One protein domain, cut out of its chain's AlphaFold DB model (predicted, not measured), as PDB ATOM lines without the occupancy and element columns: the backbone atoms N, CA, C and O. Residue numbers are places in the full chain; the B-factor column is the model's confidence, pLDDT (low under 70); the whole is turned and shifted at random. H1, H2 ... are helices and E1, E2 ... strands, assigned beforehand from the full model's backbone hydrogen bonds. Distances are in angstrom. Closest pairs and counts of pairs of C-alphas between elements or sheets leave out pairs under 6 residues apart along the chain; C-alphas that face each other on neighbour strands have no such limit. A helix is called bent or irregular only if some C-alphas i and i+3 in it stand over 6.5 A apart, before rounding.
ATOM      1  N   LEU A 638      43.636 -47.609  19.443       76.19
ATOM      2  CA  LEU A 638      43.862 -46.325  18.765       76.19
ATOM      3  C   LEU A 638      43.300 -45.140  19.573       76.19
ATOM      4  O   LEU A 638      43.957 -44.107  19.687       76.19
ATOM      5  N   ARG A 639      42.112 -45.289  20.175       76.75
ATOM      6  CA  ARG A 639      41.480 -44.283  21.048       76.75
ATOM      7  C   ARG A 639      42.330 -43.995  22.284       76.75
ATOM      8  O   ARG A 639      42.579 -42.823  22.551       76.75
ATOM      9  N   LYS A 640      42.811 -45.031  22.990       78.19
ATOM     10  CA  LYS A 640      43.725 -44.906  24.144       78.19
ATOM     11  C   LYS A 640      44.932 -44.036  23.770       78.19
ATOM     12  O   LYS A 640      45.130 -42.985  24.372       78.19
ATOM     13  N   LYS A 641      45.638 -44.379  22.684       72.50
ATOM     14  CA  LYS A 641      46.798 -43.601  22.212       72.50
ATOM     15  C   LYS A 641      46.434 -42.170  21.757       72.50
ATOM     16  O   LYS A 641      47.146 -41.230  22.108       72.50
ATOM     17  N   LYS A 642      45.303 -41.956  21.052       75.44
ATOM     18  CA  LYS A 642      44.784 -40.600  20.736       75.44
ATOM     19  C   LYS A 642      44.548 -39.779  22.026       75.44
ATOM     20  O   LYS A 642      44.807 -38.577  22.035       75.44
ATOM     21  N   LEU A 643      44.061 -40.402  23.103       79.19
ATOM     22  CA  LEU A 643      43.758 -39.750  24.384       79.19
ATOM     23  C   LEU A 643      44.995 -39.423  25.226       79.19
ATOM     24  O   LEU A 643      45.026 -38.354  25.846       79.19
ATOM     25  N   ASP A 644      46.010 -40.285  25.217       76.69
ATOM     26  CA  ASP A 644      47.290 -40.028  25.884       76.69
ATOM     27  C   ASP A 644      47.965 -38.780  25.276       76.69
ATOM     28  O   ASP A 644      48.323 -37.844  26.001       76.69
ATOM     29  N   PHE A 645      48.002 -38.680  23.937       80.38
ATOM     30  CA  PHE A 645      48.456 -37.475  23.228       80.38
ATOM     31  C   PHE A 645      47.623 -36.234  23.585       80.38
ATOM     32  O   PHE A 645      48.179 -35.198  23.951       80.38
ATOM     33  N   VAL A 646      46.286 -36.322  23.502       80.69
ATOM     34  CA  VAL A 646      45.393 -35.184  23.788       80.69
ATOM     35  C   VAL A 646      45.574 -34.675  25.217       80.69
ATOM     36  O   VAL A 646      45.578 -33.464  25.421       80.69
ATOM     37  N   THR A 647      45.768 -35.560  26.195       81.56
ATOM     38  CA  THR A 647      45.946 -35.178  27.604       81.56
ATOM     39  C   THR A 647      47.272 -34.438  27.820       81.56
ATOM     40  O   THR A 647      47.283 -33.365  28.426       81.56
ATOM     41  N   SER A 648      48.378 -34.942  27.265       80.44
ATOM     42  CA  SER A 648      49.691 -34.285  27.348       80.44
ATOM     43  C   SER A 648      49.724 -32.942  26.606       80.44
ATOM     44  O   SER A 648      50.160 -31.930  27.164       80.44
ATOM     45  N   ALA A 649      49.187 -32.894  25.384       79.56
ATOM     46  CA  ALA A 649      49.097 -31.668  24.594       79.56
ATOM     47  C   ALA A 649      48.202 -30.607  25.263       79.56
ATOM     48  O   ALA A 649      48.518 -29.418  25.221       79.56
ATOM     49  N   LEU A 650      47.108 -31.023  25.915       83.50
ATOM     50  CA  LEU A 650      46.194 -30.133  26.633       83.50
ATOM     51  C   LEU A 650      46.881 -29.456  27.822       83.50
ATOM     52  O   LEU A 650      46.794 -28.237  27.954       83.50
ATOM     53  N   ARG A 651      47.627 -30.216  28.637       81.94
ATOM     54  CA  ARG A 651      48.413 -29.658  29.751       81.94
ATOM     55  C   ARG A 651      49.437 -28.633  29.260       81.94
ATOM     56  O   ARG A 651      49.522 -27.549  29.829       81.94
ATOM     57  N   ASN A 652      50.161 -28.939  28.181       82.25
ATOM     58  CA  ASN A 652      51.118 -28.009  27.575       82.25
ATOM     59  C   ASN A 652      50.420 -26.739  27.040       82.25
ATOM     60  O   ASN A 652      50.878 -25.620  27.273       82.25
ATOM     61  N   ALA A 653      49.259 -26.878  26.390       79.88
ATOM     62  CA  ALA A 653      48.477 -25.739  25.910       79.88
ATOM     63  C   ALA A 653      47.950 -24.846  27.052       79.88
ATOM     64  O   ALA A 653      47.988 -23.623  26.917       79.88
ATOM     65  N   CYS A 654      47.517 -25.420  28.183       81.81
ATOM     66  CA  CYS A 654      47.174 -24.657  29.389       81.81
ATOM     67  C   CYS A 654      48.407 -23.942  29.969       81.81
ATOM     68  O   CYS A 654      48.372 -22.728  30.164       81.81
ATOM     69  N   ALA A 655      49.515 -24.664  30.178       79.81
ATOM     70  CA  ALA A 655      50.744 -24.127  30.769       79.81
ATOM     71  C   ALA A 655      51.379 -22.995  29.939       79.81
ATOM     72  O   ALA A 655      51.922 -22.046  30.497       79.81
ATOM     73  N   THR A 656      51.272 -23.061  28.608       80.75
ATOM     74  CA  THR A 656      51.777 -22.030  27.680       80.75
ATOM     75  C   THR A 656      50.768 -20.914  27.378       80.75
ATOM     76  O   THR A 656      51.025 -20.074  26.516       80.75
ATOM     77  N   GLY A 657      49.605 -20.887  28.044       78.88
ATOM     78  CA  GLY A 657      48.569 -19.867  27.832       78.88
ATOM     79  C   GLY A 657      47.890 -19.919  26.454       78.88
ATOM     80  O   GLY A 657      47.217 -18.970  26.053       78.88
ATOM     81  N   LYS A 658      48.035 -21.023  25.707       78.81
ATOM     82  CA  LYS A 658      47.443 -21.234  24.373       78.81
ATOM     83  C   LYS A 658      45.982 -21.677  24.498       78.81
ATOM     84  O   LYS A 658      45.591 -22.761  24.067       78.81
ATOM     85  N   TYR A 659      45.154 -20.821  25.096       77.25
ATOM     86  CA  TYR A 659      43.793 -21.152  25.530       77.25
ATOM     87  C   TYR A 659      42.851 -21.628  24.410       77.25
ATOM     88  O   TYR A 659      42.007 -22.487  24.658       77.25
ATOM     89  N   SER A 660      43.003 -21.139  23.174       71.12
ATOM     90  CA  SER A 660      42.230 -21.631  22.020       71.12
ATOM     91  C   SER A 660      42.559 -23.091  21.676       71.12
ATOM     92  O   SER A 660      41.649 -23.885  21.443       71.12
ATOM     93  N   LEU A 661      43.843 -23.460  21.718       77.12
ATOM     94  CA  LEU A 661      44.315 -24.831  21.514       77.12
ATOM     95  C   LEU A 661      43.907 -25.742  22.681       77.12
ATOM     96  O   LEU A 661      43.444 -26.856  22.449       77.12
ATOM     97  N   ALA A 662      43.997 -25.258  23.924       82.38
ATOM     98  CA  ALA A 662      43.518 -25.990  25.095       82.38
ATOM     99  C   ALA A 662      42.008 -26.288  24.998       82.38
ATOM    100  O   ALA A 662      41.575 -27.418  25.215       82.38
ATOM    101  N   PHE A 663      41.195 -25.313  24.584       78.31
ATOM    102  CA  PHE A 663      39.756 -25.511  24.390       78.31
ATOM    103  C   PHE A 663      39.450 -26.533  23.280       78.31
ATOM    104  O   PHE A 663      38.577 -27.388  23.446       78.31
ATOM    105  N   ALA A 664      40.198 -26.494  22.173       74.12
ATOM    106  CA  ALA A 664      40.096 -27.474  21.093       74.12
ATOM    107  C   ALA A 664      40.436 -28.902  21.561       74.12
ATOM    108  O   ALA A 664      39.666 -29.834  21.327       74.12
ATOM    109  N   LEU A 665      41.558 -29.070  22.265       81.25
ATOM    110  CA  LEU A 665      42.012 -30.361  22.791       81.25
ATOM    111  C   LEU A 665      41.068 -30.908  23.871       81.25
ATOM    112  O   LEU A 665      40.767 -32.100  23.866       81.25
ATOM    113  N   TYR A 666      40.517 -30.044  24.729       85.06
ATOM    114  CA  TYR A 666      39.476 -30.423  25.684       85.06
ATOM    115  C   TYR A 666      38.256 -31.034  24.981       85.06
ATOM    116  O   TYR A 666      37.834 -32.147  25.295       85.06
ATOM    117  N   HIS A 667      37.711 -30.348  23.976       76.94
ATOM    118  CA  HIS A 667      36.575 -30.875  23.225       76.94
ATOM    119  C   HIS A 667      36.922 -32.135  22.418       76.94
ATOM    120  O   HIS A 667      36.072 -33.019  22.313       76.94
ATOM    121  N   ARG A 668      38.163 -32.277  21.927       79.12
ATOM    122  CA  ARG A 668      38.651 -33.509  21.283       79.12
ATOM    123  C   ARG A 668      38.698 -34.703  22.247       79.12
ATOM    124  O   ARG A 668      38.360 -35.813  21.850       79.12
ATOM    125  N   GLY A 669      39.058 -34.497  23.514       82.56
ATOM    126  CA  GLY A 669      39.010 -35.565  24.520       82.56
ATOM    127  C   GLY A 669      37.585 -35.933  24.948       82.56
ATOM    128  O   GLY A 669      37.285 -37.117  25.095       82.56
ATOM    129  N   LEU A 670      36.670 -34.958  25.060       80.56
ATOM    130  CA  LEU A 670      35.239 -35.246  25.263       80.56
ATOM    131  C   LEU A 670      34.673 -36.115  24.130       80.56
ATOM    132  O   LEU A 670      34.004 -37.110  24.393       80.56
ATOM    133  N   ALA A 671      34.992 -35.749  22.888       72.69
ATOM    134  CA  ALA A 671      34.664 -36.480  21.669       72.69
ATOM    135  C   ALA A 671      35.148 -37.939  21.684       72.69
ATOM    136  O   ALA A 671      34.371 -38.856  21.435       72.69
ATOM    137  N   LEU A 672      36.410 -38.159  22.060       77.38
ATOM    138  CA  LEU A 672      37.018 -39.489  22.180       77.38
ATOM    139  C   LEU A 672      36.516 -40.301  23.393       77.38
ATOM    140  O   LEU A 672      36.978 -41.425  23.598       77.38
ATOM    141  N   LYS A 673      35.568 -39.763  24.177       81.50
ATOM    142  CA  LYS A 673      35.023 -40.342  25.416       81.50
ATOM    143  C   LYS A 673      36.074 -40.528  26.519       81.50
ATOM    144  O   LYS A 673      36.040 -41.501  27.268       81.50
ATOM    145  N   ALA A 674      36.978 -39.557  26.683       76.88
ATOM    146  CA  ALA A 674      38.039 -39.580  27.703       76.88
ATOM    147  C   ALA A 674      37.549 -39.881  29.135       76.88
ATOM    148  O   ALA A 674      38.293 -40.413  29.952       76.88
ATOM    149  N   PHE A 675      36.297 -39.534  29.447       77.19
ATOM    150  CA  PHE A 675      35.663 -39.768  30.745       77.19
ATOM    151  C   PHE A 675      35.223 -41.227  30.979       77.19
ATOM    152  O   PHE A 675      34.939 -41.579  32.124       77.19
ATOM    153  N   GLU A 676      35.163 -42.068  29.944       78.31
ATOM    154  CA  GLU A 676      34.827 -43.500  30.040       78.31
ATOM    155  C   GLU A 676      36.082 -44.355  30.275       78.31
ATOM    156  O   GLU A 676      36.028 -45.350  30.996       78.31
ATOM    157  N   GLU A 677      37.240 -43.919  29.768       77.31
ATOM    158  CA  GLU A 677      38.507 -44.649  29.876       77.31
ATOM    159  C   GLU A 677      38.975 -44.896  31.315       77.31
ATOM    160  O   GLU A 677      38.735 -44.102  32.234       77.31
ATOM    161  N   ARG A 678      39.734 -45.978  31.529       67.25
ATOM    162  CA  ARG A 678      40.242 -46.342  32.867       67.25
ATOM    163  C   ARG A 678      41.119 -45.233  33.466       67.25
ATOM    164  O   ARG A 678      40.954 -44.900  34.638       67.25
ATOM    165  N   ASN A 679      41.929 -44.578  32.631       61.53
ATOM    166  CA  ASN A 679      42.800 -43.455  33.004       61.53
ATOM    167  C   ASN A 679      42.090 -42.083  33.002       61.53
ATOM    168  O   ASN A 679      42.681 -41.084  33.404       61.53
ATOM    169  N   GLY A 680      40.803 -42.018  32.637       66.31
ATOM    170  CA  GLY A 680      39.982 -40.799  32.570       66.31
ATOM    171  C   GLY A 680      39.698 -40.083  33.900       66.31
ATOM    172  O   GLY A 680      38.742 -39.315  33.992       66.31
ATOM    173  N   GLY A 681      40.472 -40.339  34.958       75.19
ATOM    174  CA  GLY A 681      40.268 -39.775  36.296       75.19
ATOM    175  C   GLY A 681      40.284 -38.244  36.326       75.19
ATOM    176  O   GLY A 681      39.430 -37.647  36.972       75.19
ATOM    177  N   GLU A 682      41.184 -37.605  35.575       71.50
ATOM    178  CA  GLU A 682      41.281 -36.135  35.477       71.50
ATOM    179  C   GLU A 682      40.123 -35.502  34.694       71.50
ATOM    180  O   GLU A 682      39.679 -34.394  34.998       71.50
ATOM    181  N   TRP A 683      39.589 -36.234  33.715       78.50
ATOM    182  CA  TRP A 683      38.402 -35.839  32.961       78.50
ATOM    183  C   TRP A 683      37.136 -35.974  33.818       78.50
ATOM    184  O   TRP A 683      36.270 -35.103  33.782       78.50
ATOM    185  N   ARG A 684      37.059 -37.021  34.653       77.25
ATOM    186  CA  ARG A 684      35.965 -37.256  35.613       77.25
ATOM    187  C   ARG A 684      36.014 -36.351  36.849       77.25
ATOM    188  O   ARG A 684      34.959 -36.034  37.388       77.25
ATOM    189  N   SER A 685      37.194 -35.921  37.301       79.88
ATOM    190  CA  SER A 685      37.337 -35.036  38.473       79.88
ATOM    191  C   SER A 685      36.870 -33.602  38.212       79.88
ATOM    192  O   SER A 685      36.718 -32.821  39.150       79.88
ATOM    193  N   GLY A 686      36.661 -33.237  36.943       74.81
ATOM    194  CA  GLY A 686      36.244 -31.898  36.540       74.81
ATOM    195  C   GLY A 686      37.338 -30.835  36.670       74.81
ATOM    196  O   GLY A 686      37.045 -29.665  36.438       74.81
ATOM    197  N   ALA A 687      38.587 -31.199  36.992       77.31
ATOM    198  CA  ALA A 687      39.698 -30.249  37.114       77.31
ATOM    199  C   ALA A 687      39.933 -29.489  35.796       77.31
ATOM    200  O   ALA A 687      39.863 -28.260  35.758       77.31
ATOM    201  N   ILE A 688      40.070 -30.239  34.698       76.75
ATOM    202  CA  ILE A 688      40.193 -29.705  33.333       76.75
ATOM    203  C   ILE A 688      38.947 -28.880  32.964       76.75
ATOM    204  O   ILE A 688      39.045 -27.783  32.418       76.75
ATOM    205  N   GLN A 689      37.749 -29.364  33.313       79.69
ATOM    206  CA  GLN A 689      36.497 -28.656  33.037       79.69
ATOM    207  C   GLN A 689      36.403 -27.320  33.793       79.69
ATOM    208  O   GLN A 689      35.873 -26.352  33.250       79.69
ATOM    209  N   ALA A 690      36.910 -27.239  35.025       80.81
ATOM    210  CA  ALA A 690      36.942 -26.013  35.818       80.81
ATOM    211  C   ALA A 690      37.934 -24.988  35.248       80.81
ATOM    212  O   ALA A 690      37.616 -23.799  35.199       80.81
ATOM    213  N   GLU A 691      39.093 -25.446  34.772       78.56
ATOM    214  CA  GLU A 691      40.090 -24.619  34.086       78.56
ATOM    215  C   GLU A 691      39.529 -24.054  32.771       78.56
ATOM    216  O   GLU A 691      39.467 -22.839  32.594       78.56
ATOM    217  N   ILE A 692      38.958 -24.908  31.914       78.25
ATOM    218  CA  ILE A 692      38.296 -24.498  30.665       78.25
ATOM    219  C   ILE A 692      37.088 -23.578  30.914       78.25
ATOM    220  O   ILE A 692      36.854 -22.631  30.160       78.25
ATOM    221  N   LYS A 693      36.316 -23.796  31.986       78.69
ATOM    222  CA  LYS A 693      35.156 -22.952  32.328       78.69
ATOM    223  C   LYS A 693      35.555 -21.529  32.737       78.69
ATOM    224  O   LYS A 693      34.750 -20.621  32.533       78.69
ATOM    225  N   ARG A 694      36.773 -21.309  33.253       74.50
ATOM    226  CA  ARG A 694      37.312 -19.962  33.537       74.50
ATOM    227  C   ARG A 694      37.640 -19.161  32.271       74.50
ATOM    228  O   ARG A 694      37.715 -17.942  32.351       74.50
ATOM    229  N   LEU A 695      37.799 -19.822  31.122       69.38
ATOM    230  CA  LEU A 695      38.224 -19.217  29.851       69.38
ATOM    231  C   LEU A 695      37.051 -18.823  28.926       69.38
ATOM    232  O   LEU A 695      37.267 -18.371  27.804       69.38
ATOM    233  N   ARG A 696      35.795 -19.017  29.357       63.50
ATOM    234  CA  ARG A 696      34.596 -18.816  28.522       63.50
ATOM    235  C   ARG A 696      34.097 -17.365  28.500       63.50
ATOM    236  O   ARG A 696      33.138 -17.041  29.198       63.50
ATOM    237  N   ALA A 697      34.688 -16.541  27.637       56.06
ATOM    238  CA  ALA A 697      34.054 -15.318  27.135       56.06
ATOM    239  C   ALA A 697      33.575 -15.500  25.678       56.06
ATOM    240  O   ALA A 697      32.370 -15.518  25.438       56.06
ATOM    241  N   ASP A 698      34.493 -15.771  24.740       65.50
ATOM    242  CA  ASP A 698      34.263 -15.509  23.303       65.50
ATOM    243  C   ASP A 698      34.326 -16.755  22.385       65.50
ATOM    244  O   ASP A 698      34.771 -16.691  21.238       65.50
ATOM    245  N   VAL A 699      33.887 -17.924  22.874       71.81
ATOM    246  CA  VAL A 699      33.922 -19.184  22.099       71.81
ATOM    247  C   VAL A 699      32.534 -19.610  21.616       71.81
ATOM    248  O   VAL A 699      31.694 -20.061  22.398       71.81
ATOM    249  N   SER A 700      32.331 -19.566  20.299       77.88
ATOM    250  CA  SER A 700      31.162 -20.134  19.623       77.88
ATOM    251  C   SER A 700      31.367 -21.623  19.337       77.88
ATOM    252  O   SER A 700      32.355 -22.022  18.724       77.88
ATOM    253  N   THR A 701      30.422 -22.462  19.763       77.12
ATOM    254  CA  THR A 701      30.422 -23.911  19.493       77.12
ATOM    255  C   THR A 701      29.256 -24.260  18.577       77.12
ATOM    256  O   THR A 701      28.123 -23.857  18.837       77.12
ATOM    257  N   ILE A 702      29.527 -25.002  17.506       81.12
ATOM    258  CA  ILE A 702      28.563 -25.340  16.459       81.12
ATOM    259  C   ILE A 702      28.594 -26.846  16.251       81.12
ATOM    260  O   ILE A 702      29.632 -27.415  15.925       81.12
ATOM    261  N   HIS A 703      27.441 -27.488  16.391       80.19
ATOM    262  CA  HIS A 703      27.291 -28.904  16.084       80.19
ATOM    263  C   HIS A 703      26.762 -29.065  14.655       80.19
ATOM    264  O   HIS A 703      25.869 -28.333  14.220       80.19
ATOM    265  N   GLY A 704      27.342 -30.004  13.914       78.94
ATOM    266  CA  GLY A 704      26.963 -30.341  12.547       78.94
ATOM    267  C   GLY A 704      27.061 -31.843  12.308       78.94
ATOM    268  O   GLY A 704      27.474 -32.593  13.187       78.94
ATOM    269  N   GLU A 705      26.671 -32.283  11.116       79.69
ATOM    270  CA  GLU A 705      26.705 -33.689  10.716       79.69
ATOM    271  C   GLU A 705      27.025 -33.796   9.220       79.69
ATOM    272  O   GLU A 705      26.490 -33.026   8.412       79.69
ATOM    273  N   PHE A 706      27.918 -34.722   8.862       73.81
ATOM    274  CA  PHE A 706      28.207 -35.100   7.479       73.81
ATOM    275  C   PHE A 706      27.246 -36.214   7.045       73.81
ATOM    276  O   PHE A 706      27.281 -37.323   7.577       73.81
ATOM    277  N   VAL A 707      26.382 -35.899   6.076       74.12
ATOM    278  CA  VAL A 707      25.342 -36.788   5.529       74.12
ATOM    279  C   VAL A 707      25.726 -37.227   4.111       74.12
ATOM    280  O   VAL A 707      26.288 -36.437   3.352       74.12
ATOM    281  N   ILE A 708      25.403 -38.471   3.740       64.31
ATOM    282  CA  ILE A 708      25.836 -39.144   2.493       64.31
ATOM    283  C   ILE A 708      25.626 -38.288   1.237       64.31
ATOM    284  O   ILE A 708      26.501 -38.210   0.382       64.31
ATOM    285  N   GLU A 709      24.478 -37.625   1.129       62.44
ATOM    286  CA  GLU A 709      24.075 -36.884  -0.073       62.44
ATOM    287  C   GLU A 709      24.855 -35.572  -0.288       62.44
ATOM    288  O   GLU A 709      24.835 -35.002  -1.382       62.44
ATOM    289  N   THR A 710      25.541 -35.079   0.748       59.22
ATOM    290  CA  THR A 710      26.188 -33.758   0.778       59.22
ATOM    291  C   THR A 710      27.673 -33.801   1.140       59.22
ATOM    292  O   THR A 710      28.291 -32.747   1.245       59.22
ATOM    293  N   SER A 711      28.270 -34.982   1.313       66.81
ATOM    294  CA  SER A 711      29.594 -35.116   1.935       66.81
ATOM    295  C   SER A 711      30.605 -35.846   1.052       66.81
ATOM    296  O   SER A 711      30.360 -36.974   0.630       66.81
ATOM    297  N   GLY A 712      31.776 -35.238   0.832       69.44
ATOM    298  CA  GLY A 712      32.973 -35.933   0.343       69.44
ATOM    299  C   GLY A 712      33.652 -35.364  -0.910       69.44
ATOM    300  O   GLY A 712      33.176 -34.451  -1.583       69.44
ATOM    301  N   GLY A 713      34.803 -35.957  -1.236       68.31
ATOM    302  CA  GLY A 713      35.700 -35.544  -2.321       68.31
ATOM    303  C   GLY A 713      36.783 -34.555  -1.885       68.31
ATOM    304  O   GLY A 713      36.652 -33.864  -0.874       68.31
ATOM    305  N   ALA A 714      37.874 -34.518  -2.654       73.88
ATOM    306  CA  ALA A 714      39.053 -33.706  -2.358       73.88
ATOM    307  C   ALA A 714      38.757 -32.197  -2.413       73.88
ATOM    308  O   ALA A 714      37.849 -31.757  -3.126       73.88
ATOM    309  N   PHE A 715      39.543 -31.403  -1.686       74.25
ATOM    310  CA  PHE A 715      39.423 -29.945  -1.653       74.25
ATOM    311  C   PHE A 715      39.358 -29.336  -3.067       74.25
ATOM    312  O   PHE A 715      40.070 -29.759  -3.975       74.25
ATOM    313  N   GLY A 716      38.459 -28.369  -3.275       70.44
ATOM    314  CA  GLY A 716      38.233 -27.729  -4.577       70.44
ATOM    315  C   GLY A 716      37.349 -28.506  -5.570       70.44
ATOM    316  O   GLY A 716      36.880 -27.911  -6.542       70.44
ATOM    317  N   THR A 717      37.043 -29.789  -5.333       76.44
ATOM    318  CA  THR A 717      36.126 -30.563  -6.197       76.44
ATOM    319  C   THR A 717      34.667 -30.087  -6.109       76.44
ATOM    320  O   THR A 717      34.247 -29.415  -5.164       76.44
ATOM    321  N   SER A 718      33.850 -30.461  -7.100       71.81
ATOM    322  CA  SER A 718      32.411 -30.154  -7.117       71.81
ATOM    323  C   SER A 718      31.625 -30.846  -6.000       71.81
ATOM    324  O   SER A 718      30.613 -30.306  -5.560       71.81
ATOM    325  N   THR A 719      32.079 -32.008  -5.520       72.62
ATOM    326  CA  THR A 719      31.485 -32.690  -4.363       72.62
ATOM    327  C   THR A 719      31.956 -32.066  -3.052       72.62
ATOM    328  O   THR A 719      31.133 -31.875  -2.165       72.62
ATOM    329  N   TRP A 720      33.217 -31.615  -2.957       78.50
ATOM    330  CA  TRP A 720      33.701 -30.879  -1.781       78.50
ATOM    331  C   TRP A 720      32.885 -29.609  -1.508       78.50
ATOM    332  O   TRP A 720      32.601 -29.296  -0.355       78.50
ATOM    333  N   ARG A 721      32.418 -28.918  -2.558       76.00
ATOM    334  CA  ARG A 721      31.511 -27.760  -2.434       76.00
ATOM    335  C   ARG A 721      30.153 -28.086  -1.794       76.00
ATOM    336  O   ARG A 721      29.438 -27.159  -1.434       76.00
ATOM    337  N   LYS A 722      29.781 -29.362  -1.651       78.56
ATOM    338  CA  LYS A 722      28.553 -29.782  -0.954       78.56
ATOM    339  C   LYS A 722      28.741 -29.911   0.560       78.56
ATOM    340  O   LYS A 722      27.745 -29.861   1.285       78.56
ATOM    341  N   ASN A 723      29.992 -30.026   1.023       83.00
ATOM    342  CA  ASN A 723      30.325 -30.142   2.441       83.00
ATOM    343  C   ASN A 723      29.765 -28.943   3.241       83.00
ATOM    344  O   ASN A 723      29.612 -27.848   2.693       83.00
ATOM    345  N   PRO A 724      29.488 -29.094   4.551       84.94
ATOM    346  CA  PRO A 724      28.974 -28.007   5.383       84.94
ATOM    347  C   PRO A 724      29.894 -26.772   5.409       84.94
ATOM    348  O   PRO A 724      30.939 -26.767   6.056       84.94
ATOM    349  N   CYS A 725      29.476 -25.692   4.743       86.44
ATOM    350  CA  CYS A 725      30.168 -24.403   4.777       86.44
ATOM    351  C   CYS A 725      29.576 -23.471   5.845       86.44
ATOM    352  O   CYS A 725      28.357 -23.389   6.023       86.44
ATOM    353  N   TYR A 726      30.445 -22.716   6.518       88.62
ATOM    354  CA  TYR A 726      30.079 -21.741   7.544       88.62
ATOM    355  C   TYR A 726      30.724 -20.389   7.228       88.62
ATOM    356  O   TYR A 726      31.926 -20.307   6.989       88.62
ATOM    357  N   LEU A 727      29.916 -19.331   7.227       86.50
ATOM    358  CA  LEU A 727      30.358 -17.949   7.081       86.50
ATOM    359  C   LEU A 727      30.655 -17.369   8.467       86.50
ATOM    360  O   LEU A 727      29.768 -17.352   9.319       86.50
ATOM    361  N   ILE A 728      31.870 -16.860   8.664       86.44
ATOM    362  CA  ILE A 728      32.285 -16.133   9.871       86.44
ATOM    363  C   ILE A 728      32.342 -14.641   9.519       86.44
ATOM    364  O   ILE A 728      32.946 -14.270   8.513       86.44
ATOM    365  N   ARG A 729      31.703 -13.781  10.318       84.38
ATOM    366  CA  ARG A 729      31.723 -12.313  10.158       84.38
ATOM    367  C   ARG A 729      31.643 -11.621  11.520       84.38
ATOM    368  O   ARG A 729      31.191 -12.241  12.470       84.38
ATOM    369  N   HIS A 730      31.971 -10.332  11.614       81.38
ATOM    370  CA  HIS A 730      31.706  -9.552  12.833       81.38
ATOM    371  C   HIS A 730      30.211  -9.561  13.206       81.38
ATOM    372  O   HIS A 730      29.342  -9.527  12.325       81.38
ATOM    373  N   SER A 731      29.919  -9.569  14.508       80.31
ATOM    374  CA  SER A 731      28.559  -9.447  15.038       80.31
ATOM    375  C   SER A 731      27.898  -8.136  14.600       80.31
ATOM    376  O   SER A 731      28.500  -7.057  14.599       80.31
ATOM    377  N   LYS A 732      26.605  -8.211  14.266       67.06
ATOM    378  CA  LYS A 732      25.807  -7.038  13.873       67.06
ATOM    379  C   LYS A 732      25.570  -6.028  14.999       67.06
ATOM    380  O   LYS A 732      25.237  -4.886  14.677       67.06
ATOM    381  N   SER A 733      25.700  -6.415  16.273       62.84
ATOM    382  CA  SER A 733      25.598  -5.481  17.407       62.84
ATOM    383  C   SER A 733      26.690  -4.418  17.324       62.84
ATOM    384  O   SER A 733      26.412  -3.222  17.292       62.84
ATOM    385  N   ASP A 734      27.926  -4.877  17.172       59.53
ATOM    386  CA  ASP A 734      29.120  -4.058  17.352       59.53
ATOM    387  C   ASP A 734      29.348  -3.169  16.123       59.53
ATOM    388  O   ASP A 734      29.767  -2.017  16.240       59.53
ATOM    389  N   TYR A 735      28.953  -3.657  14.940       57.22
ATOM    390  CA  TYR A 735      28.944  -2.862  13.713       57.22
ATOM    391  C   TYR A 735      27.936  -1.701  13.771       57.22
ATOM    392  O   TYR A 735      28.230  -0.615  13.275       57.22
ATOM    393  N   ARG A 736      26.759  -1.890  14.395       55.91
ATOM    394  CA  ARG A 736      25.777  -0.805  14.595       55.91
ATOM    395  C   ARG A 736      26.271   0.222  15.604       55.91
ATOM    396  O   ARG A 736      26.261   1.408  15.294       55.91
ATOM    397  N   ASP A 737      26.768  -0.233  16.750       57.59
ATOM    398  CA  ASP A 737      27.361   0.625  17.777       57.59
ATOM    399  C   ASP A 737      28.537   1.451  17.227       57.59
ATOM    400  O   ASP A 737      28.665   2.640  17.524       57.59
ATOM    401  N   GLY A 738      29.379   0.849  16.379       60.41
ATOM    402  CA  GLY A 738      30.443   1.547  15.657       60.41
ATOM    403  C   GLY A 738      29.907   2.618  14.701       60.41
ATOM    404  O   GLY A 738      30.385   3.755  14.724       60.41
ATOM    405  N   LEU A 739      28.880   2.291  13.906       55.91
ATOM    406  CA  LEU A 739      28.260   3.224  12.960       55.91
ATOM    407  C   LEU A 739      27.554   4.396  13.663       55.91
ATOM    408  O   LEU A 739      27.667   5.535  13.216       55.91
ATOM    409  N   GLU A 740      26.864   4.148  14.778       60.69
ATOM    410  CA  GLU A 740      26.171   5.182  15.557       60.69
ATOM    411  C   GLU A 740      27.160   6.096  16.303       60.69
ATOM    412  O   GLU A 740      26.983   7.321  16.320       60.69
ATOM    413  N   ARG A 741      28.270   5.552  16.828       59.34
ATOM    414  CA  ARG A 741      29.378   6.355  17.386       59.34
ATOM    415  C   ARG A 741      30.080   7.197  16.316       59.34
ATOM    416  O   ARG A 741      30.459   8.332  16.607       59.34
ATOM    417  N   ALA A 742      30.221   6.683  15.092       57.34
ATOM    418  CA  ALA A 742      30.758   7.432  13.955       57.34
ATOM    419  C   ALA A 742      29.801   8.553  13.502       57.34
ATOM    420  O   ALA A 742      30.224   9.698  13.365       57.34
ATOM    421  N   ARG A 759      41.568 -12.045  14.792       75.12
ATOM    422  CA  ARG A 759      42.158 -13.380  14.775       75.12
ATOM    423  C   ARG A 759      41.077 -14.382  15.130       75.12
ATOM    424  O   ARG A 759      40.519 -14.336  16.224       75.12
ATOM    425  N   VAL A 760      40.804 -15.290  14.197       75.06
ATOM    426  CA  VAL A 760      39.855 -16.390  14.359       75.06
ATOM    427  C   VAL A 760      40.636 -17.698  14.428       75.06
ATOM    428  O   VAL A 760      41.378 -18.035  13.510       75.06
ATOM    429  N   SER A 761      40.469 -18.439  15.519       75.69
ATOM    430  CA  SER A 761      40.929 -19.821  15.669       75.69
ATOM    431  C   SER A 761      39.746 -20.756  15.444       75.69
ATOM    432  O   SER A 761      38.745 -20.661  16.156       75.69
ATOM    433  N   VAL A 762      39.863 -21.664  14.476       75.00
ATOM    434  CA  VAL A 762      38.844 -22.681  14.191       75.00
ATOM    435  C   VAL A 762      39.413 -24.060  14.502       75.00
ATOM    436  O   VAL A 762      40.492 -24.403  14.028       75.00
ATOM    437  N   ALA A 763      38.684 -24.850  15.283       71.44
ATOM    438  CA  ALA A 763      39.016 -26.237  15.582       71.44
ATOM    439  C   ALA A 763      37.822 -27.153  15.303       71.44
ATOM    440  O   ALA A 763      36.668 -26.740  15.420       71.44
ATOM    441  N   LEU A 764      38.104 -28.404  14.956       75.06
ATOM    442  CA  LEU A 764      37.104 -29.422  14.658       75.06
ATOM    443  C   LEU A 764      37.353 -30.647  15.532       75.06
ATOM    444  O   LEU A 764      38.480 -31.127  15.631       75.06
ATOM    445  N   ALA A 765      36.291 -31.137  16.162       68.25
ATOM    446  CA  ALA A 765      36.283 -32.398  16.884       68.25
ATOM    447  C   ALA A 765      35.297 -33.367  16.214       68.25
ATOM    448  O   ALA A 765      34.109 -33.053  16.079       68.25
ATOM    449  N   GLU A 766      35.807 -34.539  15.822       68.69
ATOM    450  CA  GLU A 766      35.039 -35.756  15.513       68.69
ATOM    451  C   GLU A 766      34.053 -36.006  16.671       68.69
ATOM    452  O   GLU A 766      34.508 -36.151  17.793       68.69
ATOM    453  N   ALA A 767      32.726 -36.038  16.485       62.38
ATOM    454  CA  ALA A 767      31.796 -36.301  17.604       62.38
ATOM    455  C   ALA A 767      31.383 -37.785  17.707       62.38
ATOM    456  O   ALA A 767      30.374 -38.122  18.327       62.38
ATOM    457  N   SER A 768      32.156 -38.670  17.076       64.12
ATOM    458  CA  SER A 768      31.967 -40.121  17.074       64.12
ATOM    459  C   SER A 768      33.318 -40.835  16.988       64.12
ATOM    460  O   SER A 768      34.340 -40.205  16.722       64.12
ATOM    461  N   ASP A 769      33.319 -42.150  17.201       58.56
ATOM    462  CA  ASP A 769      34.518 -42.996  17.293       58.56
ATOM    463  C   ASP A 769      35.143 -43.306  15.912       58.56
ATOM    464  O   ASP A 769      35.548 -44.437  15.638       58.56
ATOM    465  N   SER A 770      35.158 -42.332  15.001       59.56
ATOM    466  CA  SER A 770      35.498 -42.543  13.595       59.56
ATOM    467  C   SER A 770      37.017 -42.410  13.344       59.56
ATOM    468  O   SER A 770      37.710 -41.662  14.047       59.56
ATOM    469  N   PRO A 771      37.611 -43.202  12.425       52.69
ATOM    470  CA  PRO A 771      39.055 -43.167  12.211       52.69
ATOM    471  C   PRO A 771      39.536 -41.958  11.408       52.69
ATOM    472  O   PRO A 771      40.657 -41.520  11.674       52.69
ATOM    473  N   ALA A 772      38.771 -41.445  10.438       57.47
ATOM    474  CA  ALA A 772      39.297 -40.453   9.504       57.47
ATOM    475  C   ALA A 772      39.464 -39.076  10.149       57.47
ATOM    476  O   ALA A 772      38.541 -38.497  10.720       57.47
ATOM    477  N   THR A 773      40.652 -38.517   9.949       59.91
ATOM    478  CA  THR A 773      40.991 -37.135  10.266       59.91
ATOM    479  C   THR A 773      40.121 -36.175   9.460       59.91
ATOM    480  O   THR A 773      40.314 -35.966   8.261       59.91
ATOM    481  N   MET A 774      39.154 -35.555  10.132       68.69
ATOM    482  CA  MET A 774      38.332 -34.511   9.529       68.69
ATOM    483  C   MET A 774      39.168 -33.242   9.304       68.69
ATOM    484  O   MET A 774      39.784 -32.728  10.239       68.69
ATOM    485  N   ALA A 775      39.164 -32.704   8.082       72.62
ATOM    486  CA  ALA A 775      39.899 -31.487   7.744       72.62
ATOM    487  C   ALA A 775      39.015 -30.225   7.781       72.62
ATOM    488  O   ALA A 775      37.870 -30.236   7.322       72.62
ATOM    489  N   VAL A 776      39.572 -29.116   8.275       81.44
ATOM    490  CA  VAL A 776      39.004 -27.764   8.149       81.44
ATOM    491  C   VAL A 776      39.874 -26.947   7.212       81.44
ATOM    492  O   VAL A 776      41.095 -26.905   7.364       81.44
ATOM    493  N   HIS A 777      39.227 -26.221   6.305       83.12
ATOM    494  CA  HIS A 777      39.866 -25.200   5.488       83.12
ATOM    495  C   HIS A 777      39.171 -23.861   5.740       83.12
ATOM    496  O   HIS A 777      37.951 -23.751   5.602       83.12
ATOM    497  N   VAL A 778      39.946 -22.844   6.105       85.50
ATOM    498  CA  VAL A 778      39.484 -21.460   6.230       85.50
ATOM    499  C   VAL A 778      39.829 -20.753   4.926       85.50
ATOM    500  O   VAL A 778      40.999 -20.647   4.565       85.50
ATOM    501  N   VAL A 779      38.810 -20.289   4.206       85.94
ATOM    502  CA  VAL A 779      38.941 -19.685   2.872       85.94
ATOM    503  C   VAL A 779      38.361 -18.274   2.842       85.94
ATOM    504  O   VAL A 779      37.437 -17.958   3.594       85.94
ATOM    505  N   ARG A 780      38.886 -17.427   1.957       87.56
ATOM    506  CA  ARG A 780      38.452 -16.039   1.760       87.56
ATOM    507  C   ARG A 780      38.277 -15.766   0.271       87.56
ATOM    508  O   ARG A 780      39.196 -15.984  -0.505       87.56
ATOM    509  N   ASN A 781      37.116 -15.258  -0.137       83.56
ATOM    510  CA  ASN A 781      36.929 -14.778  -1.510       83.56
ATOM    511  C   ASN A 781      37.938 -13.666  -1.839       83.56
ATOM    512  O   ASN A 781      38.167 -12.785  -1.008       83.56
ATOM    513  N   ASN A 782      38.472 -13.666  -3.063       82.69
ATOM    514  CA  ASN A 782      39.291 -12.564  -3.563       82.69
ATOM    515  C   ASN A 782      38.503 -11.234  -3.506       82.69
ATOM    516  O   ASN A 782      37.274 -11.203  -3.627       82.69
ATOM    517  N   LYS A 783      39.220 -10.128  -3.305       79.56
ATOM    518  CA  LYS A 783      38.683  -8.775  -3.132       79.56
ATOM    519  C   LYS A 783      37.736  -8.373  -4.269       79.56
ATOM    520  O   LYS A 783      36.642  -7.892  -3.989       79.56
ATOM    521  N   GLU A 784      38.095  -8.668  -5.517       81.06
ATOM    522  CA  GLU A 784      37.273  -8.376  -6.705       81.06
ATOM    523  C   GLU A 784      35.888  -9.050  -6.643       81.06
ATOM    524  O   GLU A 784      34.871  -8.446  -6.981       81.06
ATOM    525  N   VAL A 785      35.820 -10.288  -6.138       76.31
ATOM    526  CA  VAL A 785      34.565 -11.039  -5.952       76.31
ATOM    527  C   VAL A 785      33.702 -10.415  -4.853       76.31
ATOM    528  O   VAL A 785      32.472 -10.390  -4.955       76.31
ATOM    529  N   HIS A 786      34.335  -9.923  -3.786       73.44
ATOM    530  CA  HIS A 786      33.641  -9.231  -2.706       73.44
ATOM    531  C   HIS A 786      33.065  -7.889  -3.186       73.44
ATOM    532  O   HIS A 786      31.893  -7.605  -2.936       73.44
ATOM    533  N   GLU A 787      33.853  -7.109  -3.931       79.00
ATOM    534  CA  GLU A 787      33.450  -5.829  -4.530       79.00
ATOM    535  C   GLU A 787      32.356  -6.002  -5.599       79.00
ATOM    536  O   GLU A 787      31.441  -5.183  -5.675       79.00
ATOM    537  N   ALA A 788      32.348  -7.123  -6.329       77.06
ATOM    538  CA  ALA A 788      31.263  -7.522  -7.231       77.06
ATOM    539  C   ALA A 788      29.957  -7.957  -6.516       77.06
ATOM    540  O   ALA A 788      29.023  -8.435  -7.161       77.06
ATOM    541  N   GLY A 789      29.869  -7.833  -5.186       75.38
ATOM    542  CA  GLY A 789      28.664  -8.135  -4.403       75.38
ATOM    543  C   GLY A 789      28.418  -9.625  -4.129       75.38
ATOM    544  O   GLY A 789      27.458  -9.971  -3.438       75.38
ATOM    545  N   ALA A 790      29.298 -10.519  -4.591       72.06
ATOM    546  CA  ALA A 790      29.203 -11.967  -4.385       72.06
ATOM    547  C   ALA A 790      29.816 -12.436  -3.046       72.06
ATOM    548  O   ALA A 790      30.075 -13.622  -2.855       72.06
ATOM    549  N   GLY A 791      30.031 -11.525  -2.088       67.44
ATOM    550  CA  GLY A 791      30.789 -11.764  -0.851       67.44
ATOM    551  C   GLY A 791      30.286 -12.885   0.076       67.44
ATOM    552  O   GLY A 791      31.011 -13.259   0.991       67.44
ATOM    553  N   TYR A 792      29.085 -13.430  -0.150       67.62
ATOM    554  CA  TYR A 792      28.488 -14.544   0.605       67.62
ATOM    555  C   TYR A 792      28.442 -15.882  -0.164       67.62
ATOM    556  O   TYR A 792      27.970 -16.874   0.391       67.62
ATOM    557  N   MET A 793      28.917 -15.932  -1.415       75.00
ATOM    558  CA  MET A 793      29.045 -17.157  -2.219       75.00
ATOM    559  C   MET A 793      30.523 -17.480  -2.443       75.00
ATOM    560  O   MET A 793      31.294 -16.591  -2.791       75.00
ATOM    561  N   LEU A 794      30.936 -18.739  -2.280       76.44
ATOM    562  CA  LEU A 794      32.335 -19.134  -2.473       76.44
ATOM    563  C   LEU A 794      32.667 -19.281  -3.971       76.44
ATOM    564  O   LEU A 794      32.457 -20.342  -4.572       76.44
ATOM    565  N   MET A 795      33.188 -18.224  -4.589       80.31
ATOM    566  CA  MET A 795      33.476 -18.202  -6.031       80.31
ATOM    567  C   MET A 795      34.839 -18.835  -6.353       80.31
ATOM    568  O   MET A 795      35.730 -18.819  -5.509       80.31
ATOM    569  N   PRO A 796      35.041 -19.421  -7.551       74.94
ATOM    570  CA  PRO A 796      36.369 -19.852  -7.998       74.94
ATOM    571  C   PRO A 796      37.396 -18.709  -7.905       74.94
ATOM    572  O   PRO A 796      37.068 -17.576  -8.248       74.94
ATOM    573  N   GLY A 797      38.619 -19.011  -7.458       75.38
ATOM    574  CA  GLY A 797      39.649 -17.997  -7.186       75.38
ATOM    575  C   GLY A 797      39.606 -17.411  -5.766       75.38
ATOM    576  O   GLY A 797      39.927 -16.241  -5.589       75.38
ATOM    577  N   TYR A 798      39.178 -18.190  -4.766       82.31
ATOM    578  CA  TYR A 798      39.335 -17.843  -3.348       82.31
ATOM    579  C   TYR A 798      40.764 -18.118  -2.848       82.31
ATOM    580  O   TYR A 798      41.414 -19.062  -3.299       82.31
ATOM    581  N   ASP A 799      41.205 -17.352  -1.853       81.69
ATOM    582  CA  ASP A 799      42.419 -17.616  -1.080       81.69
ATOM    583  C   ASP A 799      42.143 -18.697  -0.023       81.69
ATOM    584  O   ASP A 799      41.085 -18.692   0.620       81.69
ATOM    585  N   VAL A 800      43.110 -19.580   0.235       84.69
ATOM    586  CA  VAL A 800      43.112 -20.438   1.431       84.69
ATOM    587  C   VAL A 800      43.940 -19.739   2.506       84.69
ATOM    588  O   VAL A 800      45.127 -19.504   2.313       84.69
ATOM    589  N   LEU A 801      43.311 -19.377   3.626       81.56
ATOM    590  CA  LEU A 801      43.974 -18.690   4.741       81.56
ATOM    591  C   LEU A 801      44.597 -19.667   5.745       81.56
ATOM    592  O   LEU A 801      45.611 -19.349   6.357       81.56
ATOM    593  N   ALA A 802      43.970 -20.829   5.943       79.88
ATOM    594  CA  ALA A 802      44.478 -21.902   6.793       79.88
ATOM    595  C   ALA A 802      43.878 -23.256   6.380       79.88
ATOM    596  O   ALA A 802      42.731 -23.325   5.933       79.88
ATOM    597  N   SER A 803      44.633 -24.333   6.583       79.25
ATOM    598  CA  SER A 803      44.220 -25.726   6.373       79.25
ATOM    599  C   SER A 803      44.690 -26.569   7.557       79.25
ATOM    600  O   SER A 803      45.744 -26.278   8.120       79.25
ATOM    601  N   SER A 804      43.939 -27.601   7.949       68.94
ATOM    602  CA  SER A 804      44.361 -28.506   9.029       68.94
ATOM    603  C   SER A 804      45.107 -29.763   8.556       68.94
ATOM    604  O   SER A 804      45.680 -30.442   9.402       68.94
ATOM    605  N   HIS A 805      45.103 -30.089   7.254       65.06
ATOM    606  CA  HIS A 805      45.876 -31.186   6.636       65.06
ATOM    607  C   HIS A 805      45.932 -31.056   5.099       65.06
ATOM    608  O   HIS A 805      45.027 -30.473   4.498       65.06
ATOM    609  N   ASP A 806      46.952 -31.663   4.477       43.31
ATOM    610  CA  ASP A 806      47.237 -31.574   3.029       43.31
ATOM    611  C   ASP A 806      46.900 -32.842   2.220       43.31
ATOM    612  O   ASP A 806      47.050 -32.867   0.996       43.31
ATOM    613  N   HIS A 807      46.438 -33.920   2.861       44.91
ATOM    614  CA  HIS A 807      46.111 -35.179   2.181       44.91
ATOM    615  C   HIS A 807      44.625 -35.515   2.326       44.91
ATOM    616  O   HIS A 807      44.124 -35.827   3.407       44.91
ATOM    617  N   GLY A 808      43.903 -35.411   1.208       43.28
ATOM    618  CA  GLY A 808      42.451 -35.557   1.146       43.28
ATOM    619  C   GLY A 808      41.978 -37.006   1.226       43.28
ATOM    620  O   GLY A 808      41.666 -37.609   0.200       43.28
ATOM    621  N   GLY A 809      41.848 -37.536   2.444       48.66
ATOM    622  CA  GLY A 809      41.046 -38.733   2.697       48.66
ATOM    623  C   GLY A 809      39.579 -38.525   2.289       48.66
ATOM    624  O   GLY A 809      39.051 -37.410   2.339       48.66
ATOM    625  N   LYS A 810      38.891 -39.596   1.875       50.16
ATOM    626  CA  LYS A 810      37.444 -39.537   1.607       50.16
ATOM    627  C   LYS A 810      36.717 -39.296   2.933       50.16
ATOM    628  O   LYS A 810      36.763 -40.146   3.815       50.16
ATOM    629  N   GLY A 811      36.081 -38.130   3.061       53.34
ATOM    630  CA  GLY A 811      35.429 -37.698   4.298       53.34
ATOM    631  C   GLY A 811      34.398 -38.697   4.822       53.34
ATOM    632  O   GLY A 811      33.633 -39.283   4.055       53.34
ATOM    633  N   GLU A 812      34.386 -38.875   6.139       55.41
ATOM    634  CA  GLU A 812      33.468 -39.777   6.825       55.41
ATOM    635  C   GLU A 812      32.101 -39.153   7.097       55.41
ATOM    636  O   GLU A 812      31.917 -37.937   7.110       55.41
ATOM    637  N   LEU A 813      31.140 -40.040   7.336       60.16
ATOM    638  CA  LEU A 813      29.793 -39.712   7.771       60.16
ATOM    639  C   LEU A 813      29.775 -39.677   9.294       60.16
ATOM    640  O   LEU A 813      30.242 -40.622   9.930       60.16
ATOM    641  N   GLY A 814      29.198 -38.631   9.872       69.00
ATOM    642  CA  GLY A 814      29.054 -38.546  11.318       69.00
ATOM    643  C   GLY A 814      28.878 -37.127  11.851       69.00
ATOM    644  O   GLY A 814      29.070 -36.143  11.124       69.00
ATOM    645  N   PRO A 815      28.500 -37.011  13.134       73.25
ATOM    646  CA  PRO A 815      28.401 -35.735  13.813       73.25
ATOM    647  C   PRO A 815      29.793 -35.140  14.058       73.25
ATOM    648  O   PRO A 815      30.774 -35.848  14.297       73.25
ATOM    649  N   PHE A 816      29.869 -33.813  14.059       78.69
ATOM    650  CA  PHE A 816      31.074 -33.056  14.367       78.69
ATOM    651  C   PHE A 816      30.763 -31.821  15.203       78.69
ATOM    652  O   PHE A 816      29.652 -31.288  15.189       78.69
ATOM    653  N   THR A 817      31.776 -31.340  15.916       78.12
ATOM    654  CA  THR A 817      31.714 -30.075  16.647       78.12
ATOM    655  C   THR A 817      32.775 -29.127  16.109       78.12
ATOM    656  O   THR A 817      33.970 -29.361  16.283       78.12
ATOM    657  N   LEU A 818      32.329 -28.059  15.451       79.69
ATOM    658  CA  LEU A 818      33.161 -26.946  15.015       79.69
ATOM    659  C   LEU A 818      33.206 -25.898  16.133       79.69
ATOM    660  O   LEU A 818      32.174 -25.470  16.651       79.69
ATOM    661  N   ILE A 819      34.407 -25.485  16.503       79.31
ATOM    662  CA  ILE A 819      34.675 -24.534  17.578       79.31
ATOM    663  C   ILE A 819      35.330 -23.322  16.940       79.31
ATOM    664  O   ILE A 819      36.375 -23.447  16.304       79.31
ATOM    665  N   VAL A 820      34.719 -22.156  17.113       80.69
ATOM    666  CA  VAL A 820      35.212 -20.882  16.596       80.69
ATOM    667  C   VAL A 820      35.466 -19.968  17.787       80.69
ATOM    668  O   VAL A 820      34.540 -19.596  18.505       80.69
ATOM    669  N   ASN A 821      36.730 -19.622  18.002       81.56
ATOM    670  CA  ASN A 821      37.164 -18.636  18.985       81.56
ATOM    671  C   ASN A 821      37.701 -17.419  18.223       81.56
ATOM    672  O   ASN A 821      38.501 -17.590  17.300       81.56
ATOM    673  N   ALA A 822      37.265 -16.215  18.574       79.44
ATOM    674  CA  ALA A 822      37.682 -14.986  17.912       79.44
ATOM    675  C   ALA A 822      38.069 -13.915  18.936       79.44
ATOM    676  O   ALA A 822      37.522 -13.863  20.031       79.44
ATOM    677  N   THR A 823      39.000 -13.033  18.565       78.62
ATOM    678  CA  THR A 823      39.411 -11.899  19.416       78.62
ATOM    679  C   THR A 823      38.360 -10.792  19.535       78.62
ATOM    680  O   THR A 823      38.551  -9.859  20.306       78.62
ATOM    681  N   GLU A 824      37.285 -10.871  18.752       80.25
ATOM    682  CA  GLU A 824      36.139  -9.958  18.751       80.25
ATOM    683  C   GLU A 824      34.848 -10.760  18.529       80.25
ATOM    684  O   GLU A 824      34.890 -11.899  18.057       80.25
ATOM    685  N   SER A 825      33.692 -10.161  18.822       78.62
ATOM    686  CA  SER A 825      32.388 -10.807  18.648       78.62
ATOM    687  C   SER A 825      32.101 -11.124  17.175       78.62
ATOM    688  O   SER A 825      32.012 -10.221  16.334       78.62
ATOM    689  N   VAL A 826      31.923 -12.409  16.851       82.88
ATOM    690  CA  VAL A 826      31.634 -12.891  15.490       82.88
ATOM    691  C   VAL A 826      30.313 -13.659  15.408       82.88
ATOM    692  O   VAL A 826      30.050 -14.564  16.197       82.88
ATOM    693  N   ASP A 827      29.507 -13.348  14.391       84.31
ATOM    694  CA  ASP A 827      28.435 -14.229  13.931       84.31
ATOM    695  C   ASP A 827      29.064 -15.386  13.139       84.31
ATOM    696  O   ASP A 827      29.802 -15.150  12.175       84.31
ATOM    697  N   VAL A 828      28.690 -16.629  13.453       85.75
ATOM    698  CA  VAL A 828      28.976 -17.785  12.590       85.75
ATOM    699  C   VAL A 828      27.674 -18.377  12.069       85.75
ATOM    700  O   VAL A 828      26.791 -18.758  12.835       85.75
ATOM    701  N   ILE A 829      27.535 -18.436  10.745       86.88
ATOM    702  CA  ILE A 829      26.274 -18.741  10.065       86.88
ATOM    703  C   ILE A 829      26.500 -19.879   9.077       86.88
ATOM    704  O   ILE A 829      27.308 -19.758   8.159       86.88
ATOM    705  N   ARG A 830      25.760 -20.983   9.225       86.88
ATOM    706  CA  ARG A 830      25.774 -22.072   8.237       86.88
ATOM    707  C   ARG A 830      25.232 -21.560   6.902       86.88
ATOM    708  O   ARG A 830      24.124 -21.026   6.851       86.88
ATOM    709  N   ILE A 831      25.992 -21.748   5.829       84.12
ATOM    710  CA  ILE A 831      25.547 -21.422   4.474       84.12
ATOM    711  C   ILE A 831      24.536 -22.502   4.039       84.12
ATOM    712  O   ILE A 831      24.838 -23.693   4.164       84.12
ATOM    713  N   PRO A 832      23.325 -22.139   3.570       81.25
ATOM    714  CA  PRO A 832      22.373 -23.116   3.042       81.25
ATOM    715  C   PRO A 832      22.967 -23.857   1.831       81.25
ATOM    716  O   PRO A 832      23.551 -23.190   0.978       81.25
ATOM    717  N   PRO A 833      22.777 -25.185   1.678       76.38
ATOM    718  CA  PRO A 833      23.385 -25.950   0.579       76.38
ATOM    719  C   PRO A 833      23.090 -25.394  -0.824       76.38
ATOM    720  O   PRO A 833      23.963 -25.402  -1.687       76.38
ATOM    721  N   ALA A 834      21.897 -24.826  -1.027       74.56
ATOM    722  CA  ALA A 834      21.494 -24.172  -2.277       74.56
ATOM    723  C   ALA A 834      22.364 -22.957  -2.671       74.56
ATOM    724  O   ALA A 834      22.370 -22.575  -3.837       74.56
ATOM    725  N   ASN A 835      23.103 -22.368  -1.724       72.62
ATOM    726  CA  ASN A 835      24.029 -21.256  -1.955       72.62
ATOM    727  C   ASN A 835      25.494 -21.723  -2.093       72.62
ATOM    728  O   ASN A 835      26.368 -20.904  -2.378       72.62
ATOM    729  N   CYS A 836      25.777 -23.012  -1.876       69.19
ATOM    730  CA  CYS A 836      27.101 -23.605  -2.084       69.19
ATOM    731  C   CYS A 836      27.288 -24.133  -3.521       69.19
ATOM    732  O   CYS A 836      28.420 -24.229  -4.006       69.19
TER     733      CYS A 836
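This is residues 638 to 742 and 759 to 836 of the 1186 residues of the protein "Hypothetical protein" of Symbiodinium sp. KB8 (UniProt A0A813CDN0). A loose barrel of strands has gaps in its wall: a twisted sheet of three strands, E1 E6 E3, and two strand pairs, E2 with E7 and E4 with E5, over its other side from the helical hairpin of H1 and H2. H2 packs on the sheet, H1 and H4 pack on H2, and residues 736 to 742 of H5 stick out. The printed part has 183 residues with six named helices and seven named strands, in the order H1 H2 H3 H4 E1 E2 H5 E3 E4 H6 E5 E6 E7. Its class is mixed and its sheets are antiparallel. It is compact, with a radius of gyration of the C-alphas of 18.2 A, and flat, spanning 56 by 45 by 23 A.

In the largest sheet, E6, residues 814 to 822, is the inner strand between the edge strands E1, residues 699 to 706, and E3, residues 760 to 766. N 702 and O 818 are 2.8 A apart, and N 763 and O 819 are 2.9 A apart, both within hydrogen-bond range. H2, residues 659 to 671, is on one face at a height of 8.8 A, making two layers, a helix over a sheet; it runs along the strands, at 13 degrees to E6 on the local plane. H1, residues 638 to 655, touches H2 in a helical hairpin, a shallow tilt of 24 degrees, opposite ways; the closest C-alphas, of Ala 653 and Ala 662, are 5.0 A apart. H4, residues 687 to 694, touches residues 662 to 666 of H2 alone, closest at the C-alphas of Phe 663 and Ile 692, 6.5 A. H3, residues 681 to 684, is close to H4 but not clearly touching: the closest C-alphas, of Glu 682 and Ile 688, are 6.9 A apart. E2, residues 726 to 730, and E7, residues 826 to 830, are antiparallel neighbours, with N 727 and O 829 2.8 A apart. E4, residues 777 to 781, and E5, residues 798 to 803, are antiparallel too, with N 778 and O 802 2.8 A apart. E2 and E4 are near each other, with 5 pairs of C-alphas within 10 A. H5, residues 732 to 742, and irregular H6, residues 783 to 790, touch no helix. Every O i to N i+4 pair is within hydrogen-bond range in H1, H2, H4 and H5; in H6 2 of 4 are, and H3 is too short for such a pair.

H1 begins at C-alpha 638, (43.862, -46.325, 18.765), and is 26.2 A long; E6 is 25.9 A, E1 22.4 A and E3 20.0 A. E7 ends at C-alpha 830, (25.774, -22.072, 8.237). In H6, C-alphas 787 and 790 are 7.5 A apart.

The C-alphas farthest apart, of Arg 678 and Ala 742, are 57.8 A apart. Residues 743 to 758 are not printed; the cut spans 23.7 A between C-alphas 742 and 759. The link from E1 to E2 is long, 19 residues. Mean pLDDT of the printed part is 74.1; 48 residues are under 70, among them 732 to 742 and 804 to 814.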